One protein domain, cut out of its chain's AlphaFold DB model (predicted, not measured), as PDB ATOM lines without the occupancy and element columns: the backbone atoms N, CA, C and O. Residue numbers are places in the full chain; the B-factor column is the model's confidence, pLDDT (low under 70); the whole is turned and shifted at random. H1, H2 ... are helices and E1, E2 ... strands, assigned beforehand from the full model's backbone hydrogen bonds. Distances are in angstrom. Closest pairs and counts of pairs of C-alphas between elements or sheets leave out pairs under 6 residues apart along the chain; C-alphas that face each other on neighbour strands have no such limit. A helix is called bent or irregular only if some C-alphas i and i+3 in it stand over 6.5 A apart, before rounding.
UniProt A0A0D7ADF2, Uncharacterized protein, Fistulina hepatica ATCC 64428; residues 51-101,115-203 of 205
ATOM      1  N   HIS A  51      32.455  22.568  -7.421       95.75
ATOM      2  CA  HIS A  51      31.502  21.605  -7.972       95.75
ATOM      3  C   HIS A  51      31.978  20.912  -9.254       95.75
ATOM      4  O   HIS A  51      31.208  20.185  -9.873       95.75
ATOM      5  N   GLY A  52      33.222  21.130  -9.689       94.81
ATOM      6  CA  GLY A  52      33.739  20.502 -10.908       94.81
ATOM      7  C   GLY A  52      32.894  20.834 -12.143       94.81
ATOM      8  O   GLY A  52      32.574  19.940 -12.919       94.81
ATOM      9  N   LEU A  53      32.481  22.098 -12.290       95.12
ATOM     10  CA  LEU A  53      31.669  22.574 -13.414       95.12
ATOM     11  C   LEU A  53      32.373  22.334 -14.754       95.12
ATOM     12  O   LEU A  53      33.538  22.695 -14.919       95.12
ATOM     13  N   MET A  54      31.638  21.787 -15.722       93.81
ATOM     14  CA  MET A  54      32.104  21.635 -17.096       93.81
ATOM     15  C   MET A  54      31.939  22.932 -17.885       93.81
ATOM     16  O   MET A  54      30.896  23.583 -17.837       93.81
ATOM     17  N   ASN A  55      32.950  23.285 -18.672       88.38
ATOM     18  CA  ASN A  55      32.882  24.383 -19.630       88.38
ATOM     19  C   ASN A  55      32.582  23.877 -21.051       88.38
ATOM     20  O   ASN A  55      32.847  22.730 -21.390       88.38
ATOM     21  N   GLN A  56      32.107  24.777 -21.918       85.44
ATOM     22  CA  GLN A  56      31.880  24.513 -23.350       85.44
ATOM     23  C   GLN A  56      30.922  23.351 -23.655       85.44
ATOM     24  O   GLN A  56      31.150  22.600 -24.604       85.44
ATOM     25  N   GLU A  57      29.854  23.214 -22.873       92.56
ATOM     26  CA  GLU A  57      28.731  22.350 -23.235       92.56
ATOM     27  C   GLU A  57      27.881  22.981 -24.350       92.56
ATOM     28  O   GLU A  57      28.387  23.715 -25.202       92.56
ATOM     29  N   SER A  58      26.598  22.649 -24.407       95.88
ATOM     30  CA  SER A  58      25.747  22.953 -25.547       95.88
ATOM     31  C   SER A  58      24.553  23.815 -25.169       95.88
ATOM     32  O   SER A  58      24.065  23.813 -24.038       95.88
ATOM     33  N   GLN A  59      24.079  24.552 -26.167       95.62
ATOM     34  CA  GLN A  59      22.902  25.397 -26.079       95.62
ATOM     35  C   GLN A  59      22.150  25.393 -27.410       95.62
ATOM     36  O   GLN A  59      22.723  25.089 -28.462       95.62
ATOM     37  N   THR A  60      20.876  25.746 -27.359       95.81
ATOM     38  CA  THR A  60      19.979  25.904 -28.505       95.81
ATOM     39  C   THR A  60      18.913  26.949 -28.174       95.81
ATOM     40  O   THR A  60      18.880  27.466 -27.057       95.81
ATOM     41  N   VAL A  61      18.070  27.283 -29.146       94.88
ATOM     42  CA  VAL A  61      16.883  28.120 -28.952       94.88
ATOM     43  C   VAL A  61      15.639  27.358 -29.387       94.88
ATOM     44  O   VAL A  61      15.734  26.546 -30.313       94.88
ATOM     45  N   ASP A  62      14.525  27.594 -28.705       96.25
ATOM     46  CA  ASP A  62      13.212  27.051 -29.063       96.25
ATOM     47  C   ASP A  62      12.548  27.850 -30.197       96.25
ATOM     48  O   ASP A  62      13.101  28.832 -30.715       96.25
ATOM     49  N   SER A  63      11.352  27.425 -30.602       96.25
ATOM     50  CA  SER A  63      10.566  28.096 -31.641       96.25
ATOM     51  C   SER A  63      10.153  29.540 -31.296       96.25
ATOM     52  O   SER A  63       9.893  30.330 -32.208       96.25
ATOM     53  N   ASN A  64      10.166  29.918 -30.013       94.88
ATOM     54  CA  ASN A  64       9.909  31.277 -29.525       94.88
ATOM     55  C   ASN A  64      11.191  32.122 -29.408       94.88
ATOM     56  O   ASN A  64      11.126  33.319 -29.117       94.88
ATOM     57  N   GLY A  65      12.359  31.529 -29.668       92.44
ATOM     58  CA  GLY A  65      13.664  32.171 -29.535       92.44
ATOM     59  C   GLY A  65      14.203  32.204 -28.103       92.44
ATOM     60  O   GLY A  65      15.168  32.928 -27.856       92.44
ATOM     61  N   LEU A  66      13.612  31.440 -27.181       93.44
ATOM     62  CA  LEU A  66      14.048  31.306 -25.792       93.44
ATOM     63  C   LEU A  66      15.233  30.344 -25.699       93.44
ATOM     64  O   LEU A  66      15.324  29.354 -26.428       93.44
ATOM     65  N   ILE A  67      16.180  30.644 -24.813       94.00
ATOM     66  CA  ILE A  67      17.431  29.890 -24.690       94.00
ATOM     67  C   ILE A  67      17.230  28.595 -23.902       94.00
ATOM     68  O   ILE A  67      16.676  28.600 -22.808       94.00
ATOM     69  N   HIS A  68      17.813  27.503 -24.401       96.94
ATOM     70  CA  HIS A  68      17.979  26.231 -23.698       96.94
ATOM     71  C   HIS A  68      19.472  25.907 -23.604       96.94
ATOM     72  O   HIS A  68      20.171  25.901 -24.614       96.94
ATOM     73  N   THR A  69      19.987  25.632 -22.408       96.06
ATOM     74  CA  THR A  69      21.409  25.336 -22.165       96.06
ATOM     75  C   THR A  69      21.561  24.119 -21.267       96.06
ATOM     76  O   THR A  69      20.795  23.947 -20.319       96.06
ATOM     77  N   ILE A  70      22.573  23.298 -21.548       97.19
ATOM     78  CA  ILE A  70      23.023  22.244 -20.641       97.19
ATOM     79  C   ILE A  70      24.284  22.695 -19.923       97.19
ATOM     80  O   ILE A  70      25.228  23.179 -20.548       97.19
ATOM     81  N   ILE A  71      24.278  22.511 -18.609       96.06
ATOM     82  CA  ILE A  71      25.471  22.560 -17.769       96.06
ATOM     83  C   ILE A  71      25.577  21.263 -16.977       96.06
ATOM     84  O   ILE A  71      24.575  20.596 -16.725       96.06
ATOM     85  N   SER A  72      26.770  20.941 -16.507       96.88
ATOM     86  CA  SER A  72      26.998  19.747 -15.716       96.88
ATOM     87  C   SER A  72      28.076  19.959 -14.678       96.88
ATOM     88  O   SER A  72      29.134  20.540 -14.933       96.88
ATOM     89  N   TYR A  73      27.812  19.448 -13.488       96.75
ATOM     90  CA  TYR A  73      28.685  19.573 -12.332       96.75
ATOM     91  C   TYR A  73      28.342  18.474 -11.320       96.75
ATOM     92  O   TYR A  73      27.360  17.752 -11.496       96.75
ATOM     93  N   VAL A  74      29.151  18.343 -10.269       97.75
ATOM     94  CA  VAL A  74      28.909  17.458  -9.123       97.75
ATOM     95  C   VAL A  74      27.968  18.156  -8.133       97.75
ATOM     96  O   VAL A  74      28.359  19.146  -7.499       97.75
ATOM     97  N   PRO A  75      26.716  17.687  -7.977       96.50
ATOM     98  CA  PRO A  75      25.754  18.314  -7.083       96.50
ATOM     99  C   PRO A  75      26.206  18.278  -5.620       96.50
ATOM    100  O   PRO A  75      26.650  17.249  -5.114       96.50
ATOM    101  N   GLY A  76      25.974  19.379  -4.897       95.38
ATOM    102  CA  GLY A  76      26.366  19.521  -3.488       95.38
ATOM    103  C   GLY A  76      25.823  18.436  -2.547       95.38
ATOM    104  O   GLY A  76      26.411  18.174  -1.499       95.38
ATOM    105  N   ARG A  77      24.714  17.777  -2.910       96.38
ATOM    106  CA  ARG A  77      24.162  16.654  -2.134       96.38
ATOM    107  C   ARG A  77      25.072  15.417  -2.110       96.38
ATOM    108  O   ARG A  77      24.918  14.608  -1.205       96.38
ATOM    109  N   PHE A  78      25.978  15.272  -3.081       96.44
ATOM    110  CA  PHE A  78      26.999  14.222  -3.086       96.44
ATOM    111  C   PHE A  78      28.299  14.740  -2.482       96.44
ATOM    112  O   PHE A  78      28.851  14.118  -1.579       96.44
ATOM    113  N   MET A  79      28.758  15.911  -2.937       93.81
ATOM    114  CA  MET A  79      30.011  16.495  -2.477       93.81
ATOM    115  C   MET A  79      29.977  18.024  -2.543       93.81
ATOM    116  O   MET A  79      29.616  18.609  -3.559       93.81
ATOM    117  N   GLN A  80      30.370  18.676  -1.446       92.62
ATOM    118  CA  GLN A  80      30.453  20.143  -1.362       92.62
ATOM    119  C   GLN A  80      31.762  20.697  -1.934       92.62
ATOM    120  O   GLN A  80      31.822  21.865  -2.298       92.62
ATOM    121  N   CYS A  81      32.812  19.875  -1.989       95.94
ATOM    122  CA  CYS A  81      34.077  20.239  -2.605       95.94
ATOM    123  C   CYS A  81      34.702  19.044  -3.307       95.94
ATOM    124  O   CYS A  81      35.250  18.177  -2.635       95.94
ATOM    125  N   VAL A  82      34.616  19.043  -4.638       96.00
ATOM    126  CA  VAL A  82      35.318  18.116  -5.531       96.00
ATOM    127  C   VAL A  82      36.800  18.113  -5.179       96.00
ATOM    128  O   VAL A  82      37.430  19.168  -5.062       96.00
ATOM    129  N   THR A  83      37.342  16.917  -4.984       95.75
ATOM    130  CA  THR A  83      38.749  16.694  -4.632       95.75
ATOM    131  C   THR A  83      39.533  16.079  -5.781       95.75
ATOM    132  O   THR A  83      40.726  16.353  -5.909       95.75
ATOM    133  N   ASP A  84      38.854  15.332  -6.653       96.69
ATOM    134  CA  ASP A  84      39.393  14.776  -7.887       96.69
ATOM    135  C   ASP A  84      38.385  15.002  -9.017       96.69
ATOM    136  O   ASP A  84      37.302  14.424  -9.043       96.69
ATOM    137  N   TYR A  85      38.730  15.887  -9.953       94.44
ATOM    138  CA  TYR A  85      37.803  16.318 -11.000       94.44
ATOM    139  C   TYR A  85      37.286  15.166 -11.868       94.44
ATOM    140  O   TYR A  85      36.118  15.169 -12.249       94.44
ATOM    141  N   GLU A  86      38.150  14.215 -12.222       95.88
ATOM    142  CA  GLU A  86      37.789  13.125 -13.126       95.88
ATOM    143  C   GLU A  86      36.950  12.082 -12.395       95.88
ATOM    144  O   GLU A  86      35.848  11.755 -12.838       95.88
ATOM    145  N   THR A  87      37.432  11.635 -11.237       97.50
ATOM    146  CA  THR A  87      36.781  10.595 -10.437       97.50
ATOM    147  C   THR A  87      35.419  11.060  -9.928       97.50
ATOM    148  O   THR A  87      34.414  10.388 -10.157       97.50
ATOM    149  N   ASP A  88      35.350  12.250  -9.320       97.50
ATOM    150  CA  ASP A  88      34.117  12.745  -8.698       97.50
ATOM    151  C   ASP A  88      33.035  13.057  -9.750       97.50
ATOM    152  O   ASP A  88      31.843  12.909  -9.483       97.50
ATOM    153  N   ARG A  89      33.418  13.469 -10.969       96.88
ATOM    154  CA  ARG A  89      32.457  13.681 -12.063       96.88
ATOM    155  C   ARG A  89      31.920  12.381 -12.638       96.88
ATOM    156  O   ARG A  89      30.730  12.330 -12.943       96.88
ATOM    157  N   ILE A  90      32.768  11.367 -12.801       96.81
ATOM    158  CA  ILE A  90      32.318  10.043 -13.246       96.81
ATOM    159  C   ILE A  90      31.318   9.483 -12.228       96.81
ATOM    160  O   ILE A  90      30.238   9.048 -12.611       96.81
ATOM    161  N   GLU A  91      31.622   9.581 -10.934       97.56
ATOM    162  CA  GLU A  91      30.785   8.987  -9.888       97.56
ATOM    163  C   GLU A  91      29.501   9.784  -9.591       97.56
ATOM    164  O   GLU A  91      28.447   9.195  -9.350       97.56
ATOM    165  N   TYR A  92      29.565  11.121  -9.611       97.75
ATOM    166  CA  TYR A  92      28.496  11.978  -9.081       97.75
ATOM    167  C   TYR A  92      28.001  13.066 -10.039       97.75
ATOM    168  O   TYR A  92      27.128  13.853  -9.669       97.75
ATOM    169  N   GLY A  93      28.551  13.172 -11.249       97.31
ATOM    170  CA  GLY A  93      28.196  14.226 -12.197       97.31
ATOM    171  C   GLY A  93      26.760  14.100 -12.708       97.31
ATOM    172  O   GLY A  93      26.341  13.033 -13.154       97.31
ATOM    173  N   HIS A  94      26.031  15.217 -12.704       98.00
ATOM    174  CA  HIS A  94      24.705  15.336 -13.316       98.00
ATOM    175  C   HIS A  94      24.663  16.489 -14.313       98.00
ATOM    176  O   HIS A  94      25.333  17.511 -14.136       98.00
ATOM    177  N   ALA A  95      23.838  16.322 -15.348       97.88
ATOM    178  CA  ALA A  95      23.480  17.390 -16.265       97.88
ATOM    179  C   ALA A  95      22.251  18.148 -15.742       97.88
ATOM    180  O   ALA A  95      21.362  17.585 -15.103       97.88
ATOM    181  N   PHE A  96      22.194  19.436 -16.044       97.94
ATOM    182  CA  PHE A  96      21.110  20.334 -15.693       97.94
ATOM    183  C   PHE A  96      20.664  21.067 -16.946       97.94
ATOM    184  O   PHE A  96      21.480  21.656 -17.657       97.94
ATOM    185  N   HIS A  97      19.362  21.048 -17.190       98.31
ATOM    186  CA  HIS A  97      18.728  21.838 -18.228       98.31
ATOM    187  C   HIS A  97      18.299  23.182 -17.661       98.31
ATOM    188  O   HIS A  97      17.504  23.255 -16.724       98.31
ATOM    189  N   LEU A  98      18.851  24.246 -18.232       97.50
ATOM    190  CA  LEU A  98      18.432  25.613 -17.985       97.50
ATOM    191  C   LEU A  98      17.629  26.090 -19.189       97.50
ATOM    192  O   LEU A  98      18.125  26.001 -20.315       97.50
ATOM    193  N   HIS A  99      16.431  26.617 -18.963       95.81
ATOM    194  CA  HIS A  99      15.642  27.253 -20.015       95.81
ATOM    195  C   HIS A  99      15.145  28.628 -19.597       95.81
ATOM    196  O   HIS A  99      14.815  28.853 -18.432       95.81
ATOM    197  N   GLU A 100      15.128  29.535 -20.563       94.50
ATOM    198  CA  GLU A 100      14.616  30.890 -20.434       94.50
ATOM    199  C   GLU A 100      13.089  30.910 -20.563       94.50
ATOM    200  O   GLU A 100      12.501  30.150 -21.325       94.50
ATOM    201  N   TRP A 101      12.452  31.817 -19.835       94.19
ATOM    202  CA  TRP A 101      11.044  32.165 -19.972       94.19
ATOM    203  C   TRP A 101      10.893  33.511 -20.675       94.19
ATOM    204  O   TRP A 101      11.785  34.352 -20.612       94.19
ATOM    205  N   ILE A 115      26.044  11.267 -15.451       94.75
ATOM    206  CA  ILE A 115      26.807  11.457 -16.692       94.75
ATOM    207  C   ILE A 115      27.779  10.295 -16.928       94.75
ATOM    208  O   ILE A 115      28.047   9.972 -18.083       94.75
ATOM    209  N   ASP A 116      28.300   9.686 -15.851       95.31
ATOM    210  CA  ASP A 116      29.253   8.560 -15.885       95.31
ATOM    211  C   ASP A 116      30.515   8.846 -16.727       95.31
ATOM    212  O   ASP A 116      31.142   7.971 -17.327       95.31
ATOM    213  N   ALA A 117      30.871  10.127 -16.843       94.50
ATOM    214  CA  ALA A 117      31.966  10.593 -17.678       94.50
ATOM    215  C   ALA A 117      32.395  12.019 -17.317       94.50
ATOM    216  O   ALA A 117      31.653  12.819 -16.741       94.50
ATOM    217  N   VAL A 118      33.582  12.386 -17.794       93.00
ATOM    218  CA  VAL A 118      34.009  13.788 -17.910       93.00
ATOM    219  C   VAL A 118      33.533  14.445 -19.212       93.00
ATOM    220  O   VAL A 118      33.809  15.615 -19.431       93.00
ATOM    221  N   GLY A 119      32.855  13.713 -20.098       90.25
ATOM    222  CA  GLY A 119      32.412  14.221 -21.397       90.25
ATOM    223  C   GLY A 119      31.300  15.273 -21.305       90.25
ATOM    224  O   GLY A 119      30.616  15.404 -20.290       90.25
ATOM    225  N   ARG A 120      31.115  16.014 -22.402       95.19
ATOM    226  CA  ARG A 120      30.110  17.077 -22.552       95.19
ATOM    227  C   ARG A 120      28.829  16.564 -23.199       95.19
ATOM    228  O   ARG A 120      28.888  15.718 -24.091       95.19
ATOM    229  N   SER A 121      27.692  17.136 -22.810       96.75
ATOM    230  CA  SER A 121      26.389  16.785 -23.386       96.75
ATOM    231  C   SER A 121      25.978  17.721 -24.530       96.75
ATOM    232  O   SER A 121      26.303  18.913 -24.529       96.75
ATOM    233  N   GLN A 122      25.224  17.203 -25.503       98.00
ATOM    234  CA  GLN A 122      24.628  17.965 -26.609       98.00
ATOM    235  C   GLN A 122      23.107  18.060 -26.458       98.00
ATOM    236  O   GLN A 122      22.450  17.031 -26.400       98.00
ATOM    237  N   ILE A 123      22.537  19.267 -26.459       98.38
ATOM    238  CA  ILE A 123      21.084  19.485 -26.523       98.38
ATOM    239  C   ILE A 123      20.624  19.816 -27.937       98.38
ATOM    240  O   ILE A 123      21.258  20.620 -28.629       98.38
ATOM    241  N   VAL A 124      19.505  19.236 -28.350       98.38
ATOM    242  CA  VAL A 124      18.718  19.611 -29.530       98.38
ATOM    243  C   VAL A 124      17.242  19.691 -29.140       98.38
ATOM    244  O   VAL A 124      16.847  19.113 -28.128       98.38
ATOM    245  N   LEU A 125      16.447  20.397 -29.940       98.19
ATOM    246  CA  LEU A 125      14.991  20.410 -29.827       98.19
ATOM    247  C   LEU A 125      14.389  19.829 -31.110       98.19
ATOM    248  O   LEU A 125      14.977  19.988 -32.187       98.19
ATOM    249  N   ASP A 126      13.257  19.142 -30.993       97.06
ATOM    250  CA  ASP A 126      12.451  18.751 -32.149       97.06
ATOM    251  C   ASP A 126      11.480  19.868 -32.578       97.06
ATOM    252  O   ASP A 126      11.549  21.000 -32.099       97.06
ATOM    253  N   ALA A 127      10.587  19.566 -33.523       95.31
ATOM    254  CA  ALA A 127       9.637  20.538 -34.065       95.31
ATOM    255  C   ALA A 127       8.557  20.999 -33.066       95.31
ATOM    256  O   ALA A 127       7.905  22.008 -33.329       95.31
ATOM    257  N   ASN A 128       8.364  20.277 -31.959       97.00
ATOM    258  CA  ASN A 128       7.428  20.611 -30.884       97.00
ATOM    259  C   ASN A 128       8.160  21.141 -29.638       97.00
ATOM    260  O   ASN A 128       7.586  21.177 -28.550       97.00
ATOM    261  N   ASP A 129       9.425  21.537 -29.799       98.00
ATOM    262  CA  ASP A 129      10.320  21.996 -28.740       98.00
ATOM    263  C   ASP A 129      10.577  20.954 -27.633       98.00
ATOM    264  O   ASP A 129      11.053  21.296 -26.546       98.00
ATOM    265  N   ASN A 130      10.340  19.659 -27.879       98.44
ATOM    266  CA  ASN A 130      10.779  18.630 -26.939       98.44
ATOM    267  C   ASN A 130      12.306  18.588 -26.930       98.44
ATOM    268  O   ASN A 130      12.961  18.577 -27.977       98.44
ATOM    269  N   ALA A 131      12.887  18.551 -25.735       98.56
ATOM    270  CA  ALA A 131      14.328  18.528 -25.576       98.56
ATOM    271  C   ALA A 131      14.863  17.109 -25.709       98.56
ATOM    272  O   ALA A 131      14.316  16.176 -25.127       98.56
ATOM    273  N   TYR A 132      15.983  16.964 -26.409       98.69
ATOM    274  CA  TYR A 132      16.794  15.756 -26.429       98.69
ATOM    275  C   TYR A 132      18.211  16.125 -26.016       98.69
ATOM    276  O   TYR A 132      18.847  16.981 -26.635       98.69
ATOM    277  N   VAL A 133      18.715  15.469 -24.977       98.50
ATOM    278  CA  VAL A 133      20.091  15.616 -24.514       98.50
ATOM    279  C   VAL A 133      20.828  14.320 -24.795       98.50
ATOM    280  O   VAL A 133      20.494  13.265 -24.258       98.50
ATOM    281  N   VAL A 134      21.838  14.414 -25.652       98.31
ATOM    282  CA  VAL A 134      22.807  13.354 -25.905       98.31
ATOM    283  C   VAL A 134      23.941  13.530 -24.904       98.31
ATOM    284  O   VAL A 134      24.809  14.390 -25.064       98.31
ATOM    285  N   MET A 135      23.896  12.735 -23.847       97.38
ATOM    286  CA  MET A 135      24.963  12.589 -22.866       97.38
ATOM    287  C   MET A 135      26.107  11.737 -23.453       97.38
ATOM    288  O   MET A 135      25.946  11.123 -24.520       97.38
ATOM    289  N   PRO A 136      27.272  11.676 -22.780       96.56
ATOM    290  CA  PRO A 136      28.365  10.789 -23.163       96.56
ATOM    291  C   PRO A 136      27.911   9.350 -23.444       96.56
ATOM    292  O   PRO A 136      26.886   8.883 -22.949       96.56
ATOM    293  N   TYR A 137      28.673   8.668 -24.301       96.75
ATOM    294  CA  TYR A 137      28.385   7.308 -24.776       96.75
ATOM    295  C   TYR A 137      27.074   7.143 -25.556       96.75
ATOM    296  O   TYR A 137      26.539   6.042 -25.648       96.75
ATOM    297  N   VAL A 138      26.574   8.226 -26.165       97.50
ATOM    298  CA  VAL A 138      25.313   8.223 -26.929       97.50
ATOM    299  C   VAL A 138      24.147   7.798 -26.024       97.50
ATOM    300  O   VAL A 138      23.293   7.003 -26.398       97.50
ATOM    301  N   CYS A 139      24.107   8.302 -24.792       97.75
ATOM    302  CA  CYS A 139      22.945   8.156 -23.920       97.75
ATOM    303  C   CYS A 139      21.976   9.307 -24.198       97.75
ATOM    304  O   CYS A 139      22.309  10.465 -23.972       97.75
ATOM    305  N   ILE A 140      20.786   9.002 -24.712       98.44
ATOM    306  CA  ILE A 140      19.793   9.996 -25.118       98.44
ATOM    307  C   ILE A 140      18.676  10.026 -24.084       98.44
ATOM    308  O   ILE A 140      17.995   9.023 -23.843       98.44
ATOM    309  N   VAL A 141      18.473  11.202 -23.507       98.62
ATOM    310  CA  VAL A 141      17.347  11.501 -22.623       98.62
ATOM    311  C   VAL A 141      16.493  12.593 -23.246       98.62
ATOM    312  O   VAL A 141      17.009  13.454 -23.960       98.62
ATOM    313  N   THR A 142      15.191  12.564 -22.998       98.62
ATOM    314  CA  THR A 142      14.245  13.535 -23.551       98.62
ATOM    315  C   THR A 142      13.247  14.015 -22.513       98.62
ATOM    316  O   THR A 142      12.948  13.280 -21.572       98.62
ATOM    317  N   ALA A 143      12.752  15.236 -22.688       98.69
ATOM    318  CA  ALA A 143      11.694  15.846 -21.892       98.69
ATOM    319  C   ALA A 143      10.787  16.667 -22.815       98.69
ATOM    320  O   ALA A 143      11.267  17.297 -23.762       98.69
ATOM    321  N   SER A 144       9.492  16.687 -22.531       98.31
ATOM    322  CA  SER A 144       8.506  17.355 -23.369       98.31
ATOM    323  C   SER A 144       8.380  18.846 -23.057       98.31
ATOM    324  O   SER A 144       8.417  19.262 -21.895       98.31
ATOM    325  N   ALA A 145       8.144  19.666 -24.082       98.06
ATOM    326  CA  ALA A 145       7.768  21.068 -23.867       98.06
ATOM    327  C   ALA A 145       6.434  21.175 -23.105       98.06
ATOM    328  O   ALA A 145       6.255  22.039 -22.246       98.06
ATOM    329  N   ALA A 146       5.512  20.235 -23.350       97.75
ATOM    330  CA  ALA A 146       4.212  20.164 -22.684       97.75
ATOM    331  C   ALA A 146       4.309  20.011 -21.152       97.75
ATOM    332  O   ALA A 146       3.422  20.479 -20.437       97.75
ATOM    333  N   SER A 147       5.378  19.394 -20.637       97.88
ATOM    334  CA  SER A 147       5.650  19.278 -19.198       97.88
ATOM    335  C   SER A 147       6.464  20.447 -18.629       97.88
ATOM    336  O   SER A 147       6.837  20.417 -17.454       97.88
ATOM    337  N   SER A 148       6.785  21.459 -19.448       97.81
ATOM    338  CA  SER A 148       7.835  22.442 -19.146       97.81
ATOM    339  C   SER A 148       9.200  21.783 -18.879       97.81
ATOM    340  O   SER A 148       9.937  22.200 -17.985       97.81
ATOM    341  N   TRP A 149       9.522  20.731 -19.642       98.56
ATOM    342  CA  TRP A 149      10.764  19.952 -19.571       98.56
ATOM    343  C   TRP A 149      11.067  19.365 -18.183       98.56
ATOM    344  O   TRP A 149      12.215  19.347 -17.730       98.56
ATOM    345  N   THR A 150      10.037  18.874 -17.490       98.12
ATOM    346  CA  THR A 150      10.164  18.268 -16.151       98.12
ATOM    347  C   THR A 150      10.088  16.737 -16.153       98.12
ATOM    348  O   THR A 150      10.413  16.106 -15.148       98.12
ATOM    349  N   ASP A 151       9.721  16.118 -17.274       97.88
ATOM    350  CA  ASP A 151       9.438  14.683 -17.440       97.88
ATOM    351  C   ASP A 151      10.581  13.902 -18.112       97.88
ATOM    352  O   ASP A 151      10.354  13.050 -18.971       97.88
ATOM    353  N   TRP A 152      11.823  14.178 -17.709       98.56
ATOM    354  CA  TRP A 152      13.014  13.559 -18.294       98.56
ATOM    355  C   TRP A 152      12.979  12.029 -18.252       98.56
ATOM    356  O   TRP A 152      12.874  11.416 -17.188       98.56
ATOM    357  N   THR A 153      13.170  11.407 -19.413       98.12
ATOM    358  CA  THR A 153      13.237   9.953 -19.568       98.12
ATOM    359  C   THR A 153      14.383   9.541 -20.484       98.12
ATOM    360  O   THR A 153      14.716  10.245 -21.435       98.12
ATOM    361  N   MET A 154      14.995   8.389 -20.212       98.12
ATOM    362  CA  MET A 154      16.027   7.807 -21.068       98.12
ATOM    363  C   MET A 154      15.371   7.015 -22.196       98.12
ATOM    364  O   MET A 154      14.696   6.018 -21.948       98.12
ATOM    365  N   VAL A 155      15.589   7.446 -23.437       97.75
ATOM    366  CA  VAL A 155      15.029   6.805 -24.640       97.75
ATOM    367  C   VAL A 155      16.040   5.931 -25.367       97.75
ATOM    368  O   VAL A 155      15.654   5.026 -26.102       97.75
ATOM    369  N   TYR A 156      17.333   6.160 -25.138       98.19
ATOM    370  CA  TYR A 156      18.395   5.318 -25.669       98.19
ATOM    371  C   TYR A 156      19.615   5.343 -24.745       98.19
ATOM    372  O   TYR A 156      19.971   6.384 -24.201       98.19
ATOM    373  N   ASN A 157      20.268   4.198 -24.570       97.75
ATOM    374  CA  ASN A 157      21.476   4.065 -23.759       97.75
ATOM    375  C   ASN A 157      22.538   3.332 -24.580       97.75
ATOM    376  O   ASN A 157      22.501   2.104 -24.662       97.75
ATOM    377  N   GLY A 158      23.452   4.075 -25.208       96.88
ATOM    378  CA  GLY A 158      24.454   3.499 -26.105       96.88
ATOM    379  C   GLY A 158      25.318   2.430 -25.437       96.88
ATOM    380  O   GLY A 158      25.508   1.364 -26.021       96.88
ATOM    381  N   THR A 159      25.736   2.638 -24.186       94.06
ATOM    382  CA  THR A 159      26.500   1.644 -23.415       94.06
ATOM    383  C   THR A 159      25.719   0.343 -23.228       94.06
ATOM    384  O   THR A 159      26.237  -0.739 -23.499       94.06
ATOM    385  N   ALA A 160      24.446   0.424 -22.828       96.69
ATOM    386  CA  ALA A 160      23.590  -0.752 -22.655       96.69
ATOM    387  C   ALA A 160      23.279  -1.463 -23.984       96.69
ATOM    388  O   ALA A 160      23.005  -2.661 -23.992       96.69
ATOM    389  N   GLN A 161      23.342  -0.739 -25.103       96.94
ATOM    390  CA  GLN A 161      23.228  -1.292 -26.455       96.94
ATOM    391  C   GLN A 161      24.559  -1.849 -26.991       96.94
ATOM    392  O   GLN A 161      24.603  -2.354 -28.111       96.94
ATOM    393  N   GLY A 162      25.638  -1.792 -26.204       95.31
ATOM    394  CA  GLY A 162      26.949  -2.314 -26.581       95.31
ATOM    395  C   GLY A 162      27.748  -1.395 -27.505       95.31
ATOM    396  O   GLY A 162      28.711  -1.855 -28.119       95.31
ATOM    397  N   LEU A 163      27.377  -0.114 -27.617       95.50
ATOM    398  CA  LEU A 163      28.205   0.860 -28.318       95.50
ATOM    399  C   LEU A 163      29.490   1.099 -27.527       95.50
ATOM    400  O   LEU A 163      29.471   1.511 -26.370       95.50
ATOM    401  N   ASN A 164      30.624   0.881 -28.182       93.88
ATOM    402  CA  ASN A 164      31.942   1.078 -27.597       93.88
ATOM    403  C   ASN A 164      32.446   2.504 -27.868       93.88
ATOM    404  O   ASN A 164      33.447   2.707 -28.548       93.88
ATOM    405  N   VAL A 165      31.687   3.506 -27.424       94.50
ATOM    406  CA  VAL A 165      31.936   4.921 -27.739       94.50
ATOM    407  C   VAL A 165      33.121   5.460 -26.933       94.50
ATOM    408  O   VAL A 165      33.234   5.220 -25.734       94.50
ATOM    409  N   PHE A 166      33.975   6.244 -27.584       88.88
ATOM    410  CA  PHE A 166      35.083   6.978 -26.986       88.88
ATOM    411  C   PHE A 166      35.051   8.453 -27.399       88.88
ATOM    412  O   PHE A 166      34.649   8.798 -28.511       88.88
ATOM    413  N   GLY A 167      35.546   9.314 -26.508       86.19
ATOM    414  CA  GLY A 167      35.690  10.740 -26.763       86.19
ATOM    415  C   GLY A 167      34.363  11.493 -26.727       86.19
ATOM    416  O   GLY A 167      33.381  11.059 -26.127       86.19
ATOM    417  N   GLU A 168      34.359  12.669 -27.345       89.88
ATOM    418  CA  GLU A 168      33.191  13.544 -27.369       89.88
ATOM    419  C   GLU A 168      32.328  13.288 -28.593       89.88
ATOM    420  O   GLU A 168      32.820  13.191 -29.717       89.88
ATOM    421  N   ILE A 169      31.022  13.229 -28.359       94.69
ATOM    422  CA  ILE A 169      30.031  13.129 -29.421       94.69
ATOM    423  C   ILE A 169      29.701  14.518 -29.969       94.69
ATOM    424  O   ILE A 169      29.846  15.539 -29.292       94.69
ATOM    425  N   THR A 170      29.215  14.567 -31.204       95.81
ATOM    426  CA  THR A 170      28.584  15.768 -31.762       95.81
ATOM    427  C   THR A 170      27.350  15.387 -32.564       95.81
ATOM    428  O   THR A 170      27.186  14.234 -32.960       95.81
ATOM    429  N   VAL A 171      26.466  16.353 -32.781       97.69
ATOM    430  CA  VAL A 171      25.168  16.148 -33.426       97.69
ATOM    431  C   VAL A 171      25.074  16.961 -34.712       97.69
ATOM    432  O   VAL A 171      25.502  18.117 -34.759       97.69
ATOM    433  N   ASP A 172      24.488  16.380 -35.758       97.31
ATOM    434  CA  ASP A 172      24.177  17.112 -36.986       97.31
ATOM    435  C   ASP A 172      22.888  17.921 -36.804       97.31
ATOM    436  O   ASP A 172      21.771  17.446 -37.012       97.31
ATOM    437  N   ARG A 173      23.054  19.188 -36.418       96.12
ATOM    438  CA  ARG A 173      21.931  20.106 -36.190       96.12
ATOM    439  C   ARG A 173      21.157  20.442 -37.467       96.12
ATOM    440  O   ARG A 173      20.009  20.863 -37.369       96.12
ATOM    441  N   ALA A 174      21.738  20.261 -38.657       94.81
ATOM    442  CA  ALA A 174      21.062  20.589 -39.912       94.81
ATOM    443  C   ALA A 174      19.940  19.588 -40.243       94.81
ATOM    444  O   ALA A 174      18.929  19.963 -40.845       94.81
ATOM    445  N   ARG A 175      20.081  18.328 -39.807       95.56
ATOM    446  CA  ARG A 175      19.107  17.249 -40.056       95.56
ATOM    447  C   ARG A 175      17.919  17.229 -39.098       95.56
ATOM    448  O   ARG A 175      16.931  16.553 -39.378       95.56
ATOM    449  N   LEU A 176      17.942  18.039 -38.040       94.94
ATOM    450  CA  LEU A 176      16.808  18.154 -37.117       94.94
ATOM    451  C   LEU A 176      15.527  18.591 -37.841       94.94
ATOM    452  O   LEU A 176      14.452  18.075 -37.558       94.94
ATOM    453  N   SER A 177      15.650  19.456 -38.855       93.06
ATOM    454  CA  SER A 177      14.518  19.896 -39.688       93.06
ATOM    455  C   SER A 177      13.870  18.779 -40.515       93.06
ATOM    456  O   SER A 177      12.746  18.936 -40.986       93.06
ATOM    457  N   THR A 178      14.552  17.642 -40.682       95.38
ATOM    458  CA  THR A 178      14.011  16.439 -41.329       95.38
ATOM    459  C   THR A 178      13.511  15.403 -40.320       95.38
ATOM    460  O   THR A 178      13.223  14.279 -40.716       95.38
ATOM    461  N   GLY A 179      13.454  15.745 -39.026       95.81
ATOM    462  CA  GLY A 179      13.048  14.834 -37.952       95.81
ATOM    463  C   GLY A 179      14.109  13.800 -37.570       95.81
ATOM    464  O   GLY A 179      13.774  12.790 -36.958       95.81
ATOM    465  N   ILE A 180      15.378  14.021 -37.942       97.94
ATOM    466  CA  ILE A 180      16.466  13.064 -37.711       97.94
ATOM    467  C   ILE A 180      17.530  13.687 -36.808       97.94
ATOM    468  O   ILE A 180      18.085  14.744 -37.116       97.94
ATOM    469  N   LEU A 181      17.859  12.986 -35.727       98.38
ATOM    470  CA  LEU A 181      19.025  13.245 -34.892       98.38
ATOM    471  C   LEU A 181      20.165  12.320 -35.327       98.38
ATOM    472  O   LEU A 181      20.164  11.132 -35.013       98.38
ATOM    473  N   SER A 182      21.148  12.875 -36.033       98.50
ATOM    474  CA  SER A 182      22.387  12.165 -36.367       98.50
ATOM    475  C   SER A 182      23.474  12.482 -35.353       98.50
ATOM    476  O   SER A 182      23.726  13.652 -35.056       98.50
ATOM    477  N   ILE A 183      24.150  11.450 -34.855       98.38
ATOM    478  CA  ILE A 183      25.192  11.561 -33.832       98.38
ATOM    479  C   ILE A 183      26.488  10.986 -34.394       98.38
ATOM    480  O   ILE A 183      26.550   9.807 -34.741       98.38
ATOM    481  N   LEU A 184      27.523  11.822 -34.469       97.81
ATOM    482  CA  LEU A 184      28.885  11.406 -34.781       97.81
ATOM    483  C   LEU A 184      29.563  10.940 -33.491       97.81
ATOM    484  O   LEU A 184      29.585  11.678 -32.501       97.81
ATOM    485  N   TYR A 185      30.151   9.749 -33.516       96.50
ATOM    486  CA  TYR A 185      30.948   9.229 -32.411       96.50
ATOM    487  C   TYR A 185      32.152   8.438 -32.917       96.50
ATOM    488  O   TYR A 185      32.181   7.953 -34.049       96.50
ATOM    489  N   GLN A 186      33.160   8.310 -32.061       95.19
ATOM    490  CA  GLN A 186      34.344   7.505 -32.319       95.19
ATOM    491  C   GLN A 186      34.280   6.208 -31.503       95.19
ATOM    492  O   GLN A 186      33.796   6.211 -30.375       95.19
ATOM    493  N   GLU A 187      34.751   5.096 -32.063       94.44
ATOM    494  CA  GLU A 187      34.780   3.804 -31.372       94.44
ATOM    495  C   GLU A 187      36.108   3.587 -30.632       94.44
ATOM    496  O   GLU A 187      37.189   3.770 -31.197       94.44
ATOM    497  N   SER A 188      36.056   3.162 -29.373       91.75
ATOM    498  CA  SER A 188      37.245   2.788 -28.608       91.75
ATOM    499  C   SER A 188      37.907   1.552 -29.219       91.75
ATOM    500  O   SER A 188      37.260   0.539 -29.465       91.75
ATOM    501  N   THR A 189      39.216   1.589 -29.450       89.25
ATOM    502  CA  THR A 189      39.969   0.432 -29.962       89.25
ATOM    503  C   THR A 189      41.334   0.358 -29.290       89.25
ATOM    504  O   THR A 189      41.859   1.363 -28.813       89.25
ATOM    505  N   THR A 190      41.926  -0.834 -29.246       84.69
ATOM    506  CA  THR A 190      43.320  -1.018 -28.830       84.69
ATOM    507  C   THR A 190      44.199  -1.150 -30.079       84.69
ATOM    508  O   THR A 190      43.971  -2.022 -30.914       84.69
ATOM    509  N   GLY A 191      45.203  -0.278 -30.245       77.88
ATOM    510  CA  GLY A 191      46.119  -0.305 -31.397       77.88
ATOM    511  C   GLY A 191      46.114   0.979 -32.236       77.88
ATOM    512  O   GLY A 191      46.147   2.075 -31.686       77.88
ATOM    513  N   SER A 192      46.172   0.844 -33.568       79.06
ATOM    514  CA  SER A 192      46.168   1.967 -34.526       79.06
ATOM    515  C   SER A 192      44.748   2.508 -34.799       79.06
ATOM    516  O   SER A 192      43.856   2.293 -33.994       79.06
ATOM    517  N   SER A 193      44.548   3.242 -35.906       87.25
ATOM    518  CA  SER A 193      43.338   4.023 -36.248       87.25
ATOM    519  C   SER A 193      42.002   3.464 -35.739       87.25
ATOM    520  O   SER A 193      41.649   2.326 -36.045       87.25
ATOM    521  N   SER A 194      41.231   4.321 -35.072       92.00
ATOM    522  CA  SER A 194      39.903   4.009 -34.545       92.00
ATOM    523  C   SER A 194      38.791   4.413 -35.541       92.00
ATOM    524  O   SER A 194      38.896   5.484 -36.153       92.00
ATOM    525  N   PRO A 195      37.746   3.580 -35.732       93.56
ATOM    526  CA  PRO A 195      36.590   3.912 -36.563       93.56
ATOM    527  C   PRO A 195      35.800   5.122 -36.055       93.56
ATOM    528  O   PRO A 195      35.658   5.339 -34.852       93.56
ATOM    529  N   VAL A 196      35.227   5.872 -36.998       95.19
ATOM    530  CA  VAL A 196      34.284   6.964 -36.734       95.19
ATOM    531  C   VAL A 196      32.955   6.610 -37.385       95.19
ATOM    532  O   VAL A 196      32.919   6.204 -38.547       95.19
ATOM    533  N   HIS A 197      31.873   6.782 -36.636       96.31
ATOM    534  CA  HIS A 197      30.530   6.356 -37.004       96.31
ATOM    535  C   HIS A 197      29.550   7.521 -36.935       96.31
ATOM    536  O   HIS A 197      29.712   8.436 -36.129       96.31
ATOM    537  N   VAL A 198      28.498   7.446 -37.749       97.56
ATOM    538  CA  VAL A 198      27.286   8.253 -37.588       97.56
ATOM    539  C   VAL A 198      26.130   7.295 -37.344       97.56
ATOM    540  O   VAL A 198      25.966   6.325 -38.083       97.56
ATOM    541  N   ILE A 199      25.342   7.565 -36.308       97.94
ATOM    542  CA  ILE A 199      24.102   6.848 -36.005       97.94
ATOM    543  C   ILE A 199      22.924   7.819 -36.092       97.94
ATOM    544  O   ILE A 199      23.011   8.941 -35.597       97.94
ATOM    545  N   ASP A 200      21.845   7.381 -36.736       98.25
ATOM    546  CA  ASP A 200      20.632   8.170 -36.947       98.25
ATOM    547  C   ASP A 200      19.509   7.691 -36.021       98.25
ATOM    548  O   ASP A 200      19.275   6.489 -35.883       98.25
ATOM    549  N   PHE A 201      18.786   8.647 -35.443       98.25
ATOM    550  CA  PHE A 201      17.572   8.431 -34.664       98.25
ATOM    551  C   PHE A 201      16.427   9.257 -35.244       98.25
ATOM    552  O   PHE A 201      16.613  10.426 -35.585       98.25
ATOM    553  N   GLU A 202      15.237   8.667 -35.317       96.94
ATOM    554  CA  GLU A 202      14.006   9.407 -35.598       96.94
ATOM    555  C   GLU A 202      13.539  10.113 -34.319       96.94
ATOM    556  O   GLU A 202      13.494   9.511 -33.242       96.94
ATOM    557  N   LEU A 203      13.219  11.400 -34.432       93.12
ATOM    558  CA  LEU A 203      12.640  12.182 -33.342       93.12
ATOM    559  C   LEU A 203      11.136  11.910 -33.259       93.12
ATOM    560  O   LEU A 203      10.480  11.698 -34.278       93.12
TER     561      LEU A 203
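This is residues 51 to 101 and 115 to 203 of the 205 residues of an uncharacterized protein of Fistulina hepatica ATCC 64428 (UniProt A0A0D7ADF2). Three small antiparallel sheets are stacked, only partly face to face: the four-stranded sheet E4 E5 E6 E7 is in the middle, with E1 E2 E3 over one face and E8 E9 E10 over the other. The short helix H1 is at one end of E1 E2 E3, and the short helix H2 is beside the strands of E8 E9 E10. The printed part has 140 residues, with elements in the order E1 E2 H1 E3 E4 E5 E6 E7 E8 H2 E9 E10, and its class is mostly strand. It is compact, with a radius of gyration of the C-alphas of 15.5 A and spans of 43 by 40 by 24 A.

Begin with the largest sheet: find C-alpha 122 at (24.628, 17.965, -26.609), where E4, residues 122 to 125, begins. E5 is residues 131 to 135, E6 139 to 143 and E7 153 to 157. Go back to C-alpha 59 at (22.902, 25.397, -26.079) for E1, residues 59 to 61; E2, residues 67 to 73, is 19.6 A long, H1 is residues 85 to 92, and E3, residues 94 to 100, is 19.9 A long. Farther on come E8, residues 165 to 171, H2, residues 173 to 178, and E9, residues 180 to 187, 21.5 A long. E10, residues 196 to 202, runs 20.5 A to C-alpha 202 at (14.006, 9.407, -35.598).

E4 E5 E6 E7 is a meander, each strand the antiparallel neighbour of the one before and in a hairpin with it. Look at N 124 and O 132, 2.9 A, for E4 and E5, N 133 and O 141, 2.8 A, for E5 and E6, and N 142 and O 153, 2.8 A, for E6 and E7. The three sheets form a stack, face to face in turn. Toward E1 E2 E3, whose strands stand at 35 degrees to those of the meander, the closest C-alphas of E1 and E4 are Gln 59 and Ile 123, 6.2 A. There N 60 and O 68 are 2.8 A apart in the hairpin E1 and E2, and N 96 and O 71 2.7 A between E2 and E3. Toward E8 E9 E10, strongly twisted, the closest C-alphas of E4 and E8 are Gln 122 and Thr 170, 6.9 A. N 166 and O 186, 2.8 A apart, are within hydrogen-bond range between the antiparallel neighbours E8 and E9, and so are N 183 and O 199, 2.9 A apart, in the hairpin E9 and E10. H1 only just is on E1 E2 E3 and only grazes it, with 5 pairs of C-alphas within 10 A. H2 stands at the level of the sheet E8 E9 E10, with a height over the sheet of 3.3 A, and only grazes E4 E5 E6 E7. In H1 every O i to N i+4 pair is within hydrogen-bond range; in H2 it is 0 of 2, with 1 of 3 O i to N i+3 pairs. H2 is irregular, but only just: C-alphas 174 and 177 are 6.6 A apart.

The two C-alphas farthest apart are those of Trp 101 and Gly 191, 49.1 A. Residues 102 to 114 are not printed, and C-alphas 101 and 115 are 26.2 A apart across this cut, in the link from E3 to E4. Of the links that are printed whole, E2 to H1, with 11 residues, is long. The mean pLDDT of the printed part is 95.6, and no printed residue is under 70.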